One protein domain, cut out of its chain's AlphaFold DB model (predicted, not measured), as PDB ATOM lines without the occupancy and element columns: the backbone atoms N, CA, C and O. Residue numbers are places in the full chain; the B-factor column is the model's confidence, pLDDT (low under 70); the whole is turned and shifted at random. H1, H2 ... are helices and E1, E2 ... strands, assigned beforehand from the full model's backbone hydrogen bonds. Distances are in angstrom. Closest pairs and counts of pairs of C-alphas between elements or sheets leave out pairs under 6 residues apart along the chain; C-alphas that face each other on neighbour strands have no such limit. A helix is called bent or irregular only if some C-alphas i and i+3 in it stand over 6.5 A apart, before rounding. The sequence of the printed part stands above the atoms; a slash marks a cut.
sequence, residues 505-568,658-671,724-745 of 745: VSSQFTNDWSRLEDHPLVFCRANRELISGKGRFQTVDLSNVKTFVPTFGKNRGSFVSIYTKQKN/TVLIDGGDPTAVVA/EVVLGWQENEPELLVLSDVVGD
ATOM      1  N   VAL A 505     111.535 243.349 190.704       92.69
ATOM      2  CA  VAL A 505     112.565 244.059 191.486       92.69
ATOM      3  C   VAL A 505     113.989 243.598 191.143       92.69
ATOM      4  O   VAL A 505     114.932 244.385 191.212       92.69
ATOM      5  N   SER A 506     114.153 242.359 190.662       91.19
ATOM      6  CA  SER A 506     115.438 241.805 190.215       91.19
ATOM      7  C   SER A 506     116.051 242.580 189.043       91.19
ATOM      8  O   SER A 506     117.265 242.520 188.848       91.19
ATOM      9  N   SER A 507     115.261 243.367 188.302       91.69
ATOM     10  CA  SER A 507     115.774 244.256 187.248       91.69
ATOM     11  C   SER A 507     116.804 245.273 187.752       91.69
ATOM     12  O   SER A 507     117.712 245.654 187.014       91.69
ATOM     13  N   GLN A 508     116.722 245.677 189.025       93.50
ATOM     14  CA  GLN A 508     117.663 246.616 189.638       93.50
ATOM     15  C   GLN A 508     118.807 245.942 190.393       93.50
ATOM     16  O   GLN A 508     119.683 246.648 190.892       93.50
ATOM     17  N   PHE A 509     118.869 244.607 190.404       94.19
ATOM     18  CA  PHE A 509     119.888 243.831 191.113       94.19
ATOM     19  C   PHE A 509     121.314 244.314 190.820       94.19
ATOM     20  O   PHE A 509     122.062 244.643 191.737       94.19
ATOM     21  N   THR A 510     121.687 244.423 189.542       94.19
ATOM     22  CA  THR A 510     123.046 244.828 189.144       94.19
ATOM     23  C   THR A 510     123.387 246.238 189.620       94.19
ATOM     24  O   THR A 510     124.504 246.477 190.086       94.19
ATOM     25  N   ASN A 511     122.421 247.154 189.518       93.25
ATOM     26  CA  ASN A 511     122.577 248.556 189.892       93.25
ATOM     27  C   ASN A 511     122.649 248.725 191.414       93.25
ATOM     28  O   ASN A 511     123.442 249.523 191.903       93.25
ATOM     29  N   ASP A 512     121.812 248.013 192.171       95.69
ATOM     30  CA  ASP A 512     121.865 248.026 193.635       95.69
ATOM     31  C   ASP A 512     123.198 247.455 194.121       95.69
ATOM     32  O   ASP A 512     123.846 248.048 194.980       95.69
ATOM     33  N   TRP A 513     123.662 246.368 193.503       95.81
ATOM     34  CA  TRP A 513     124.932 245.751 193.869       95.81
ATOM     35  C   TRP A 513     126.129 246.670 193.632       95.81
ATOM     36  O   TRP A 513     127.009 246.727 194.482       95.81
ATOM     37  N   SER A 514     126.168 247.420 192.524       94.19
ATOM     38  CA  SER A 514     127.293 248.334 192.271       94.19
ATOM     39  C   SER A 514     127.409 249.425 193.338       94.19
ATOM     40  O   SER A 514     128.514 249.783 193.724       94.19
ATOM     41  N   ARG A 515     126.286 249.900 193.891       94.94
ATOM     42  CA  ARG A 515     126.287 250.843 195.025       94.94
ATOM     43  C   ARG A 515     126.781 250.199 196.322       94.94
ATOM     44  O   ARG A 515     127.414 250.862 197.142       94.94
ATOM     45  N   LEU A 516     126.483 248.917 196.518       96.75
ATOM     46  CA  LEU A 516     126.918 248.162 197.695       96.75
ATOM     47  C   LEU A 516     128.415 247.841 197.670       96.75
ATOM     48  O   LEU A 516     129.002 247.687 198.734       96.75
ATOM     49  N   GLU A 517     129.053 247.772 196.500       95.62
ATOM     50  CA  GLU A 517     130.509 247.576 196.396       95.62
ATOM     51  C   GLU A 517     131.297 248.730 197.051       95.62
ATOM     52  O   GLU A 517     132.327 248.494 197.705       95.62
ATOM     53  N   ASP A 518     130.760 249.953 196.955       93.81
ATOM     54  CA  ASP A 518     131.278 251.149 197.627       93.81
ATOM     55  C   ASP A 518     130.866 251.199 199.107       93.81
ATOM     56  O   ASP A 518     131.680 251.495 199.989       93.81
ATOM     57  N   HIS A 519     129.593 250.905 199.394       95.56
ATOM     58  CA  HIS A 519     128.999 251.028 200.728       95.56
ATOM     59  C   HIS A 519     128.133 249.805 201.097       95.56
ATOM     60  O   HIS A 519     126.905 249.875 201.002       95.56
ATOM     61  N   PRO A 520     128.737 248.697 201.579       95.44
ATOM     62  CA  PRO A 520     128.019 247.440 201.829       95.44
ATOM     63  C   PRO A 520     126.978 247.514 202.955       95.44
ATOM     64  O   PRO A 520     125.916 246.898 202.883       95.44
ATOM     65  N   LEU A 521     127.304 248.243 204.027       97.12
ATOM     66  CA  LEU A 521     126.518 248.322 205.261       97.12
ATOM     67  C   LEU A 521     125.682 249.609 205.285       97.12
ATOM     68  O   LEU A 521     126.030 250.594 205.943       97.12
ATOM     69  N   VAL A 522     124.570 249.600 204.552       96.38
ATOM     70  CA  VAL A 522     123.651 250.737 204.402       96.38
ATOM     71  C   VAL A 522     122.215 250.341 204.761       96.38
ATOM     72  O   VAL A 522     121.749 249.263 204.405       96.38
ATOM     73  N   PHE A 523     121.499 251.228 205.455       95.88
ATOM     74  CA  PHE A 523     120.065 251.090 205.694       95.88
ATOM     75  C   PHE A 523     119.283 251.273 204.391       95.88
ATOM     76  O   PHE A 523     119.349 252.333 203.757       95.88
ATOM     77  N   CYS A 524     118.489 250.266 204.036       95.44
ATOM     78  CA  CYS A 524     117.615 250.294 202.869       95.44
ATOM     79  C   CYS A 524     116.160 250.519 203.292       95.44
ATOM     80  O   CYS A 524     115.639 249.841 204.178       95.44
ATOM     81  N   ARG A 525     115.496 251.471 202.635       93.19
ATOM     82  CA  ARG A 525     114.066 251.749 202.801       93.19
ATOM     83  C   ARG A 525     113.439 252.055 201.452       93.19
ATOM     84  O   ARG A 525     114.071 252.724 200.634       93.19
ATOM     85  N   ALA A 526     112.206 251.610 201.256       93.75
ATOM     86  CA  ALA A 526     111.390 251.928 200.091       93.75
ATOM     87  C   ALA A 526     109.962 252.280 200.525       93.75
ATOM     88  O   ALA A 526     109.572 252.040 201.662       93.75
ATOM     89  N   ASN A 527     109.185 252.879 199.623       91.38
ATOM     90  CA  ASN A 527     107.810 253.300 199.902       91.38
ATOM     91  C   ASN A 527     106.846 252.610 198.938       91.38
ATOM     92  O   ASN A 527     107.185 252.406 197.766       91.38
ATOM     93  N   ARG A 528     105.639 252.298 199.420       91.19
ATOM     94  CA  ARG A 528     104.536 251.838 198.567       91.19
ATOM     95  C   ARG A 528     104.070 252.951 197.637       91.19
ATOM     96  O   ARG A 528     103.992 254.112 198.033       91.19
ATOM     97  N   GLU A 529     103.732 252.579 196.411       87.88
ATOM     98  CA  GLU A 529     103.069 253.476 195.469       87.88
ATOM     99  C   GLU A 529     101.594 253.684 195.860       87.88
ATOM    100  O   GLU A 529     100.972 252.831 196.496       87.88
ATOM    101  N   LEU A 530     101.014 254.824 195.488       83.38
ATOM    102  CA  LEU A 530      99.602 255.126 195.744       83.38
ATOM    103  C   LEU A 530      98.708 254.623 194.599       83.38
ATOM    104  O   LEU A 530      98.979 254.883 193.430       83.38
ATOM    105  N   ILE A 531      97.586 253.967 194.926       73.50
ATOM    106  CA  ILE A 531      96.600 253.471 193.940       73.50
ATOM    107  C   ILE A 531      95.825 254.642 193.305       73.50
ATOM    108  O   ILE A 531      95.383 254.566 192.160       73.50
ATOM    109  N   SER A 532      95.638 255.743 194.041       65.12
ATOM    110  CA  SER A 532      95.033 256.984 193.538       65.12
ATOM    111  C   SER A 532      95.342 258.171 194.456       65.12
ATOM    112  O   SER A 532      95.747 257.987 195.605       65.12
ATOM    113  N   GLY A 533      95.040 259.395 194.001       57.22
ATOM    114  CA  GLY A 533      95.146 260.620 194.809       57.22
ATOM    115  C   GLY A 533      94.292 260.642 196.090       57.22
ATOM    116  O   GLY A 533      94.434 261.559 196.889       57.22
ATOM    117  N   LYS A 534      93.434 259.632 196.319       57.88
ATOM    118  CA  LYS A 534      92.657 259.448 197.559       57.88
ATOM    119  C   LYS A 534      93.412 258.690 198.670       57.88
ATOM    120  O   LYS A 534      92.804 258.353 199.678       57.88
ATOM    121  N   GLY A 535      94.710 258.410 198.505       60.19
ATOM    122  CA  GLY A 535      95.598 258.032 199.617       60.19
ATOM    123  C   GLY A 535      95.633 256.550 200.021       60.19
ATOM    124  O   GLY A 535      96.229 256.232 201.044       60.19
ATOM    125  N   ARG A 536      95.031 255.627 199.255       70.62
ATOM    126  CA  ARG A 536      95.204 254.178 199.494       70.62
ATOM    127  C   ARG A 536      96.496 253.675 198.849       70.62
ATOM    128  O   ARG A 536      96.694 253.878 197.648       70.62
ATOM    129  N   PHE A 537      97.340 253.016 199.635       77.69
ATOM    130  CA  PHE A 537      98.594 252.420 199.175       77.69
ATOM    131  C   PHE A 537      98.364 251.111 198.421       77.69
ATOM    132  O   PHE A 537      97.445 250.353 198.730       77.69
ATOM    133  N   GLN A 538      99.203 250.862 197.419       81.62
ATOM    134  CA  GLN A 538      99.215 249.624 196.655       81.62
ATOM    135  C   GLN A 538      99.878 248.513 197.469       81.62
ATOM    136  O   GLN A 538     100.912 248.730 198.101       81.62
ATOM    137  N   THR A 539      99.295 247.314 197.439       85.75
ATOM    138  CA  THR A 539      99.935 246.118 197.994       85.75
ATOM    139  C   THR A 539     101.263 245.870 197.286       85.75
ATOM    140  O   THR A 539     101.364 246.020 196.068       85.75
ATOM    141  N   VAL A 540     102.281 245.512 198.063       90.38
ATOM    142  CA  VAL A 540     103.616 245.205 197.549       90.38
ATOM    143  C   VAL A 540     103.574 243.910 196.739       90.38
ATOM    144  O   VAL A 540     102.998 242.926 197.190       90.38
ATOM    145  N   ASP A 541     104.200 243.925 195.564       91.94
ATOM    146  CA  ASP A 541     104.361 242.766 194.681       91.94
ATOM    147  C   ASP A 541     105.766 242.822 194.070       91.94
ATOM    148  O   ASP A 541     106.096 243.760 193.331       91.94
ATOM    149  N   LEU A 542     106.617 241.841 194.388       93.44
ATOM    150  CA  LEU A 542     108.001 241.793 193.902       93.44
ATOM    151  C   LEU A 542     108.079 241.541 192.389       93.44
ATOM    152  O   LEU A 542     109.078 241.895 191.750       93.44
ATOM    153  N   SER A 543     107.019 240.980 191.802       93.00
ATOM    154  CA  SER A 543     106.891 240.757 190.361       93.00
ATOM    155  C   SER A 543     106.464 242.009 189.593       93.00
ATOM    156  O   SER A 543     106.450 242.000 188.357       93.00
ATOM    157  N   ASN A 544     106.147 243.096 190.303       92.44
ATOM    158  CA  ASN A 544     105.711 244.354 189.722       92.44
ATOM    159  C   ASN A 544     106.378 245.561 190.397       92.44
ATOM    160  O   ASN A 544     105.877 246.130 191.368       92.44
ATOM    161  N   VAL A 545     107.458 246.056 189.789       91.69
ATOM    162  CA  VAL A 545     108.201 247.247 190.240       91.69
ATOM    163  C   VAL A 545     107.344 248.505 190.391       91.69
ATOM    164  O   VAL A 545     107.760 249.442 191.070       91.69
ATOM    165  N   LYS A 546     106.158 248.572 189.771       90.44
ATOM    166  CA  LYS A 546     105.261 249.735 189.884       90.44
ATOM    167  C   LYS A 546     104.607 249.852 191.259       90.44
ATOM    168  O   LYS A 546     104.146 250.938 191.578       90.44
ATOM    169  N   THR A 547     104.618 248.789 192.063       90.88
ATOM    170  CA  THR A 547     104.136 248.827 193.453       90.88
ATOM    171  C   THR A 547     105.057 249.617 194.387       90.88
ATOM    172  O   THR A 547     104.644 249.992 195.484       90.88
ATOM    173  N   PHE A 548     106.280 249.932 193.941       91.12
ATOM    174  CA  PHE A 548     107.270 250.695 194.695       91.12
ATOM    175  C   PHE A 548     107.508 252.082 194.098       91.12
ATOM    176  O   PHE A 548     107.680 252.245 192.881       91.12
ATOM    177  N   VAL A 549     107.641 253.075 194.974       89.38
ATOM    178  CA  VAL A 549     108.203 254.385 194.631       89.38
ATOM    179  C   VAL A 549     109.705 254.221 194.326       89.38
ATOM    180  O   VAL A 549     110.390 253.488 195.042       89.38
ATOM    181  N   PRO A 550     110.256 254.886 193.291       86.56
ATOM    182  CA  PRO A 550     111.690 254.847 193.011       86.56
ATOM    183  C   PRO A 550     112.539 255.323 194.201       86.56
ATOM    184  O   PRO A 550     112.439 256.471 194.629       86.56
ATOM    185  N   THR A 551     113.437 254.465 194.682       86.06
ATOM    186  CA  THR A 551     114.375 254.786 195.776       86.06
ATOM    187  C   THR A 551     115.648 255.484 195.274       86.06
ATOM    188  O   THR A 551     116.333 256.183 196.025       86.06
ATOM    189  N   PHE A 552     115.979 255.308 193.989       86.62
ATOM    190  CA  PHE A 552     117.148 255.899 193.339       86.62
ATOM    191  C   PHE A 552     116.779 256.471 191.966       86.62
ATOM    192  O   PHE A 552     116.457 255.738 191.028       86.62
ATOM    193  N   GLY A 553     116.848 257.798 191.823       85.31
ATOM    194  CA  GLY A 553     116.536 258.482 190.566       85.31
ATOM    195  C   GLY A 553     115.133 258.137 190.050       85.31
ATOM    196  O   GLY A 553     114.140 258.397 190.720       85.31
ATOM    197  N   LYS A 554     115.057 257.550 188.848       82.31
ATOM    198  CA  LYS A 554     113.804 257.074 188.229       82.31
ATOM    199  C   LYS A 554     113.677 255.542 188.230       82.31
ATOM    200  O   LYS A 554     112.771 255.006 187.594       82.31
ATOM    201  N   ASN A 555     114.574 254.840 188.924       84.69
ATOM    202  CA  ASN A 555     114.675 253.386 188.879       84.69
ATOM    203  C   ASN A 555     113.707 252.753 189.883       84.69
ATOM    204  O   ASN A 555     113.983 252.681 191.083       84.69
ATOM    205  N   ARG A 556     112.558 252.297 189.382       86.12
ATOM    206  CA  ARG A 556     111.604 251.500 190.161       86.12
ATOM    207  C   ARG A 556     112.182 250.113 190.440       86.12
ATOM    208  O   ARG A 556     112.884 249.566 189.598       86.12
ATOM    209  N   GLY A 557     111.901 249.574 191.624       86.19
ATOM    210  CA  GLY A 557     112.440 248.286 192.076       86.19
ATOM    211  C   GLY A 557     113.859 248.334 192.652       86.19
ATOM    212  O   GLY A 557     114.355 247.302 193.080       86.19
ATOM    213  N   SER A 558     114.512 249.503 192.687       93.56
ATOM    214  CA  SER A 558     115.797 249.668 193.378       93.56
ATOM    215  C   SER A 558     115.558 249.873 194.868       93.56
ATOM    216  O   SER A 558     114.684 250.651 195.262       93.56
ATOM    217  N   PHE A 559     116.369 249.214 195.691       95.31
ATOM    218  CA  PHE A 559     116.287 249.310 197.148       95.31
ATOM    219  C   PHE A 559     117.472 250.032 197.791       95.31
ATOM    220  O   PHE A 559     117.384 250.446 198.948       95.31
ATOM    221  N   VAL A 560     118.563 250.247 197.052       95.50
ATOM    222  CA  VAL A 560     119.740 250.961 197.554       95.50
ATOM    223  C   VAL A 560     119.682 252.421 197.107       95.50
ATOM    224  O   VAL A 560     119.971 252.758 195.960       95.50
ATOM    225  N   SER A 561     119.295 253.301 198.033       92.25
ATOM    226  CA  SER A 561     119.224 254.753 197.805       92.25
ATOM    227  C   SER A 561     120.605 255.410 197.656       92.25
ATOM    228  O   SER A 561     121.635 254.789 197.910       92.25
ATOM    229  N   ILE A 562     120.628 256.707 197.326       92.31
ATOM    230  CA  ILE A 562     121.859 257.511 197.372       92.31
ATOM    231  C   ILE A 562     122.461 257.446 198.783       92.31
ATOM    232  O   ILE A 562     121.770 257.676 199.785       92.31
ATOM    233  N   TYR A 563     123.756 257.136 198.841       94.19
ATOM    234  CA  TYR A 563     124.486 257.019 200.093       94.19
ATOM    235  C   TYR A 563     124.536 258.349 200.850       94.19
ATOM    236  O   TYR A 563     124.785 259.415 200.289       94.19
ATOM    237  N   THR A 564     124.343 258.257 202.164       95.00
ATOM    238  CA  THR A 564     124.559 259.346 203.118       95.00
ATOM    239  C   THR A 564     125.135 258.750 204.397       95.00
ATOM    240  O   THR A 564     124.839 257.602 204.735       95.00
ATOM    241  N   LYS A 565     125.934 259.520 205.146       93.94
ATOM    242  CA  LYS A 565     126.549 259.032 206.394       93.94
ATOM    243  C   LYS A 565     125.509 258.574 207.424       93.94
ATOM    244  O   LYS A 565     125.769 257.629 208.155       93.94
ATOM    245  N   GLN A 566     124.329 259.197 207.449       93.12
ATOM    246  CA  GLN A 566     123.222 258.839 208.344       93.12
ATOM    247  C   GLN A 566     122.658 257.441 208.066       93.12
ATOM    248  O   GLN A 566     122.119 256.812 208.969       93.12
ATOM    249  N   LYS A 567     122.779 256.952 206.826       94.25
ATOM    250  CA  LYS A 567     122.313 255.618 206.431       94.25
ATOM    251  C   LYS A 567     123.372 254.533 206.627       94.25
ATOM    252  O   LYS A 567     123.096 253.379 206.334       94.25
ATOM    253  N   ASN A 568     124.576 254.876 207.078       96.94
ATOM    254  CA  ASN A 568     125.655 253.913 207.248       96.94
ATOM    255  C   ASN A 568     125.464 253.125 208.555       96.94
ATOM    256  O   ASN A 568     125.551 253.691 209.647       96.94
ATOM    257  N   THR A 658     117.864 243.909 204.837       96.06
ATOM    258  CA  THR A 658     116.407 243.939 205.016       96.06
ATOM    259  C   THR A 658     115.901 245.333 204.660       96.06
ATOM    260  O   THR A 658     116.248 246.321 205.306       96.06
ATOM    261  N   VAL A 659     115.084 245.428 203.617       95.50
ATOM    262  CA  VAL A 659     114.522 246.685 203.120       95.50
ATOM    263  C   VAL A 659     113.173 246.910 203.785       95.50
ATOM    264  O   VAL A 659     112.229 246.175 203.511       95.50
ATOM    265  N   LEU A 660     113.059 247.925 204.638       93.81
ATOM    266  CA  LEU A 660     111.770 248.269 205.244       93.81
ATOM    267  C   LEU A 660     110.886 249.019 204.246       93.81
ATOM    268  O   LEU A 660     111.368 249.920 203.551       93.81
ATOM    269  N   ILE A 661     109.608 248.640 204.183       93.50
ATOM    270  CA  ILE A 661     108.627 249.233 203.278       93.50
ATOM    271  C   ILE A 661     107.665 250.133 204.053       93.50
ATOM    272  O   ILE A 661     106.779 249.668 204.772       93.50
ATOM    273  N   ASP A 662     107.823 251.435 203.851       90.00
ATOM    274  CA  ASP A 662     107.008 252.474 204.468       90.00
ATOM    275  C   ASP A 662     105.646 252.637 203.739       90.00
ATOM    276  O   ASP A 662     105.462 252.211 202.589       90.00
ATOM    277  N   GLY A 663     104.670 253.260 204.411       84.62
ATOM    278  CA  GLY A 663     103.355 253.593 203.839       84.62
ATOM    279  C   GLY A 663     102.282 252.506 203.991       84.62
ATOM    280  O   GLY A 663     101.590 252.203 203.032       84.62
ATOM    281  N   GLY A 664     102.163 251.872 205.157       84.75
ATOM    282  CA  GLY A 664     101.159 250.835 205.427       84.75
ATOM    283  C   GLY A 664     101.571 249.946 206.595       84.75
ATOM    284  O   GLY A 664     102.434 250.341 207.379       84.75
ATOM    285  N   ASP A 665     100.991 248.748 206.668       88.19
ATOM    286  CA  ASP A 665     101.350 247.738 207.671       88.19
ATOM    287  C   ASP A 665     102.842 247.369 207.584       88.19
ATOM    288  O   ASP A 665     103.442 247.488 206.502       88.19
ATOM    289  N   PRO A 666     103.480 246.912 208.674       91.19
ATOM    290  CA  PRO A 666     104.877 246.507 208.639       91.19
ATOM    291  C   PRO A 666     105.141 245.471 207.546       91.19
ATOM    292  O   PRO A 666     104.509 244.425 207.436       91.19
ATOM    293  N   THR A 667     106.062 245.800 206.650       93.62
ATOM    294  CA  THR A 667     106.441 244.944 205.525       93.62
ATOM    295  C   THR A 667     107.912 245.160 205.242       93.62
ATOM    296  O   THR A 667     108.417 246.283 205.320       93.62
ATOM    297  N   ALA A 668     108.606 244.080 204.910       95.00
ATOM    298  CA  ALA A 668     110.018 244.117 204.592       95.00
ATOM    299  C   ALA A 668     110.320 243.230 203.386       95.00
ATOM    300  O   ALA A 668     109.689 242.195 203.190       95.00
ATOM    301  N   VAL A 669     111.316 243.632 202.600       95.00
ATOM    302  CA  VAL A 669     111.884 242.816 201.527       95.00
ATOM    303  C   VAL A 669     113.267 242.362 201.960       95.00
ATOM    304  O   VAL A 669     114.137 243.182 202.252       95.00
ATOM    305  N   VAL A 670     113.487 241.052 201.992       95.62
ATOM    306  CA  VAL A 670     114.820 240.488 202.214       95.62
ATOM    307  C   VAL A 670     115.559 240.494 200.883       95.62
ATOM    308  O   VAL A 670     115.194 239.774 199.956       95.62
ATOM    309  N   ALA A 671     116.594 241.321 200.775       94.94
ATOM    310  CA  ALA A 671     117.356 241.457 199.547       94.94
ATOM    311  C   ALA A 671     118.420 240.348 199.397       94.94
ATOM    312  O   ALA A 671     118.893 239.803 200.399       94.94
ATOM    313  N   GLU A 724     113.256 233.052 206.229       90.25
ATOM    314  CA  GLU A 724     111.812 233.080 205.931       90.25
ATOM    315  C   GLU A 724     111.036 234.003 206.877       90.25
ATOM    316  O   GLU A 724     109.900 234.385 206.608       90.25
ATOM    317  N   VAL A 725     111.663 234.354 208.000       92.56
ATOM    318  CA  VAL A 725     111.082 235.178 209.050       92.56
ATOM    319  C   VAL A 725     112.049 236.304 209.371       92.56
ATOM    320  O   VAL A 725     113.238 236.068 209.604       92.56
ATOM    321  N   VAL A 726     111.543 237.530 209.379       94.00
ATOM    322  CA  VAL A 726     112.307 238.740 209.701       94.00
ATOM    323  C   VAL A 726     111.500 239.655 210.613       94.00
ATOM    324  O   VAL A 726     110.320 239.420 210.857       94.00
ATOM    325  N   LEU A 727     112.141 240.701 211.133       91.81
ATOM    326  CA  LEU A 727     111.464 241.704 211.948       91.81
ATOM    327  C   LEU A 727     111.056 242.917 211.109       91.81
ATOM    328  O   LEU A 727     111.903 243.606 210.530       91.81
ATOM    329  N   GLY A 728     109.755 243.183 211.096       89.56
ATOM    330  CA  GLY A 728     109.166 244.479 210.800       89.56
ATOM    331  C   GLY A 728     109.204 245.382 212.028       89.56
ATOM    332  O   GLY A 728     109.550 244.951 213.128       89.56
ATOM    333  N   TRP A 729     108.878 246.654 211.828       83.81
ATOM    334  CA  TRP A 729     108.868 247.630 212.912       83.81
ATOM    335  C   TRP A 729     107.677 248.562 212.753       83.81
ATOM    336  O   TRP A 729     107.565 249.228 211.722       83.81
ATOM    337  N   GLN A 730     106.853 248.653 213.792       81.75
ATOM    338  CA  GLN A 730     105.892 249.732 213.963       81.75
ATOM    339  C   GLN A 730     106.473 250.696 214.999       81.75
ATOM    340  O   GLN A 730     106.561 250.387 216.183       81.75
ATOM    341  N   GLU A 731     106.972 251.844 214.535       78.06
ATOM    342  CA  GLU A 731     107.780 252.764 215.348       78.06
ATOM    343  C   GLU A 731     109.011 252.068 215.978       78.06
ATOM    344  O   GLU A 731     110.029 251.848 215.304       78.06
ATOM    345  N   ASN A 732     108.917 251.710 217.263       75.75
ATOM    346  CA  ASN A 732     109.940 250.997 218.027       75.75
ATOM    347  C   ASN A 732     109.523 249.579 218.440       75.75
ATOM    348  O   ASN A 732     110.355 248.852 218.985       75.75
ATOM    349  N   GLU A 733     108.290 249.164 218.156       83.75
ATOM    350  CA  GLU A 733     107.814 247.817 218.450       83.75
ATOM    351  C   GLU A 733     108.201 246.855 217.310       83.75
ATOM    352  O   GLU A 733     107.934 247.148 216.137       83.75
ATOM    353  N   PRO A 734     108.893 245.739 217.610       88.31
ATOM    354  CA  PRO A 734     109.218 244.730 216.612       88.31
ATOM    355  C   PRO A 734     107.992 243.874 216.289       88.31
ATOM    356  O   PRO A 734     107.384 243.290 217.182       88.31
ATOM    357  N   GLU A 735     107.714 243.695 215.003       92.25
ATOM    358  CA  GLU A 735     106.704 242.753 214.521       92.25
ATOM    359  C   GLU A 735     107.353 241.595 213.777       92.25
ATOM    360  O   GLU A 735     108.278 241.778 212.985       92.25
ATOM    361  N   LEU A 736     106.860 240.381 214.014       94.44
ATOM    362  CA  LEU A 736     107.338 239.204 213.307       94.44
ATOM    363  C   LEU A 736     106.672 239.128 211.931       94.44
ATOM    364  O   LEU A 736     105.456 238.992 211.831       94.44
ATOM    365  N   LEU A 737     107.477 239.178 210.872       94.62
ATOM    366  CA  LEU A 737     107.013 239.066 209.495       94.62
ATOM    367  C   LEU A 737     107.385 237.700 208.933       94.62
ATOM    368  O   LEU A 737     108.530 237.264 209.066       94.62
ATOM    369  N   VAL A 738     106.426 237.055 208.275       93.88
ATOM    370  CA  VAL A 738     106.607 235.768 207.595       93.88
ATOM    371  C   VAL A 738     106.599 235.991 206.088       93.88
ATOM    372  O   VAL A 738     105.901 236.866 205.576       93.88
ATOM    373  N   LEU A 739     107.387 235.188 205.383       92.19
ATOM    374  CA  LEU A 739     107.446 235.159 203.934       92.19
ATOM    375  C   LEU A 739     106.055 235.019 203.288       92.19
ATOM    376  O   LEU A 739     105.328 234.065 203.556       92.19
ATOM    377  N   SER A 740     105.734 235.936 202.374       91.00
ATOM    378  CA  SER A 740     104.505 235.903 201.570       91.00
ATOM    379  C   SER A 740     104.746 235.906 200.057       91.00
ATOM    380  O   SER A 740     103.846 235.547 199.306       91.00
ATOM    381  N   ASP A 741     105.929 236.335 199.604       89.69
ATOM    382  CA  ASP A 741     106.287 236.487 198.187       89.69
ATOM    383  C   ASP A 741     107.802 236.277 197.983       89.69
ATOM    384  O   ASP A 741     108.600 236.588 198.873       89.69
ATOM    385  N   VAL A 742     108.205 235.741 196.825       89.81
ATOM    386  CA  VAL A 742     109.598 235.429 196.451       89.81
ATOM    387  C   VAL A 742     109.795 235.665 194.959       89.81
ATOM    388  O   VAL A 742     109.101 235.070 194.137       89.81
ATOM    389  N   VAL A 743     110.809 236.455 194.597       88.62
ATOM    390  CA  VAL A 743     111.194 236.670 193.198       88.62
ATOM    391  C   VAL A 743     112.713 236.731 193.056       88.62
ATOM    392  O   VAL A 743     113.373 237.531 193.716       88.62
ATOM    393  N   GLY A 744     113.252 235.920 192.142       72.25
ATOM    394  CA  GLY A 744     114.658 235.974 191.723       72.25
ATOM    395  C   GLY A 744     115.683 235.539 192.777       72.25
ATOM    396  O   GLY A 744     116.807 236.045 192.743       72.25
ATOM    397  N   ASP A 745     115.292 234.651 193.698       62.62
ATOM    398  CA  ASP A 745     116.127 234.173 194.811       62.62
ATOM    399  C   ASP A 745     117.081 233.018 194.471       62.62
ATOM    400  O   ASP A 745     116.626 231.858 194.347       62.62
TER     401      ASP A 745
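This is residues 505 to 568, 658 to 671 and 724 to 745 of the 745 residues of the protein "Cell divisionFtsK/SpoIIIE" of Syntrophobacter sp. SbD1 (UniProt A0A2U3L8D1). With little regular structure, this is a small sandwich: hairpin E4-E5 crosses one face of sheet E1 E2 E3, while H1 and much of unnamed residues 528 to 568 lie beyond the other. The 100 printed residues run H1 E1 E2 E3 E4 E5, mixed class, 37 in named elements; the larger sheet is mixed, the other antiparallel. It is compact, radius of gyration of the C-alphas 13.4 A, spanning 37 by 29 by 28 A.

Find E2, residues 658 to 662, parallel to E1, residues 525 to 527; N 526 and O 660, 3.0 A, are within hydrogen-bond range. E2 and E3, residues 668 to 670, form an antiparallel hairpin; N 659 and O 669 are 2.8 A apart. In hairpin E4, residues 725 to 730, and E5, residues 733 to 738, also antiparallel, N 728 and O 735 are 2.8 A apart. The sandwich, two sheets face to face, has strands at 57 degrees; the closest C-alphas of E3 and E4, Ala 668 and Gly 728, are 6.3 A apart. H1, residues 505 to 518, is not on the larger sheet; 6 of 10 O i to N i+4 pairs are within range.

From C-alpha 505 at (112.565, 244.059, 191.486), H1 runs 20.9 A, irregular: C-alphas 507 and 510 are 7.5 A apart. E1, E2 and E3 measure 7.1, 12.7 and 6.5 A, E4 16.2 A; E5, 16.3 A, ends at C-alpha 738, (106.607, 235.768, 207.595).

Across two cuts, C-alphas 568 and 658 are 13.8 A apart, 671 and 724 11.9 A. Of the links printed whole, none is long. Look for pLDDT under 70 at residues 532 to 535 and 745.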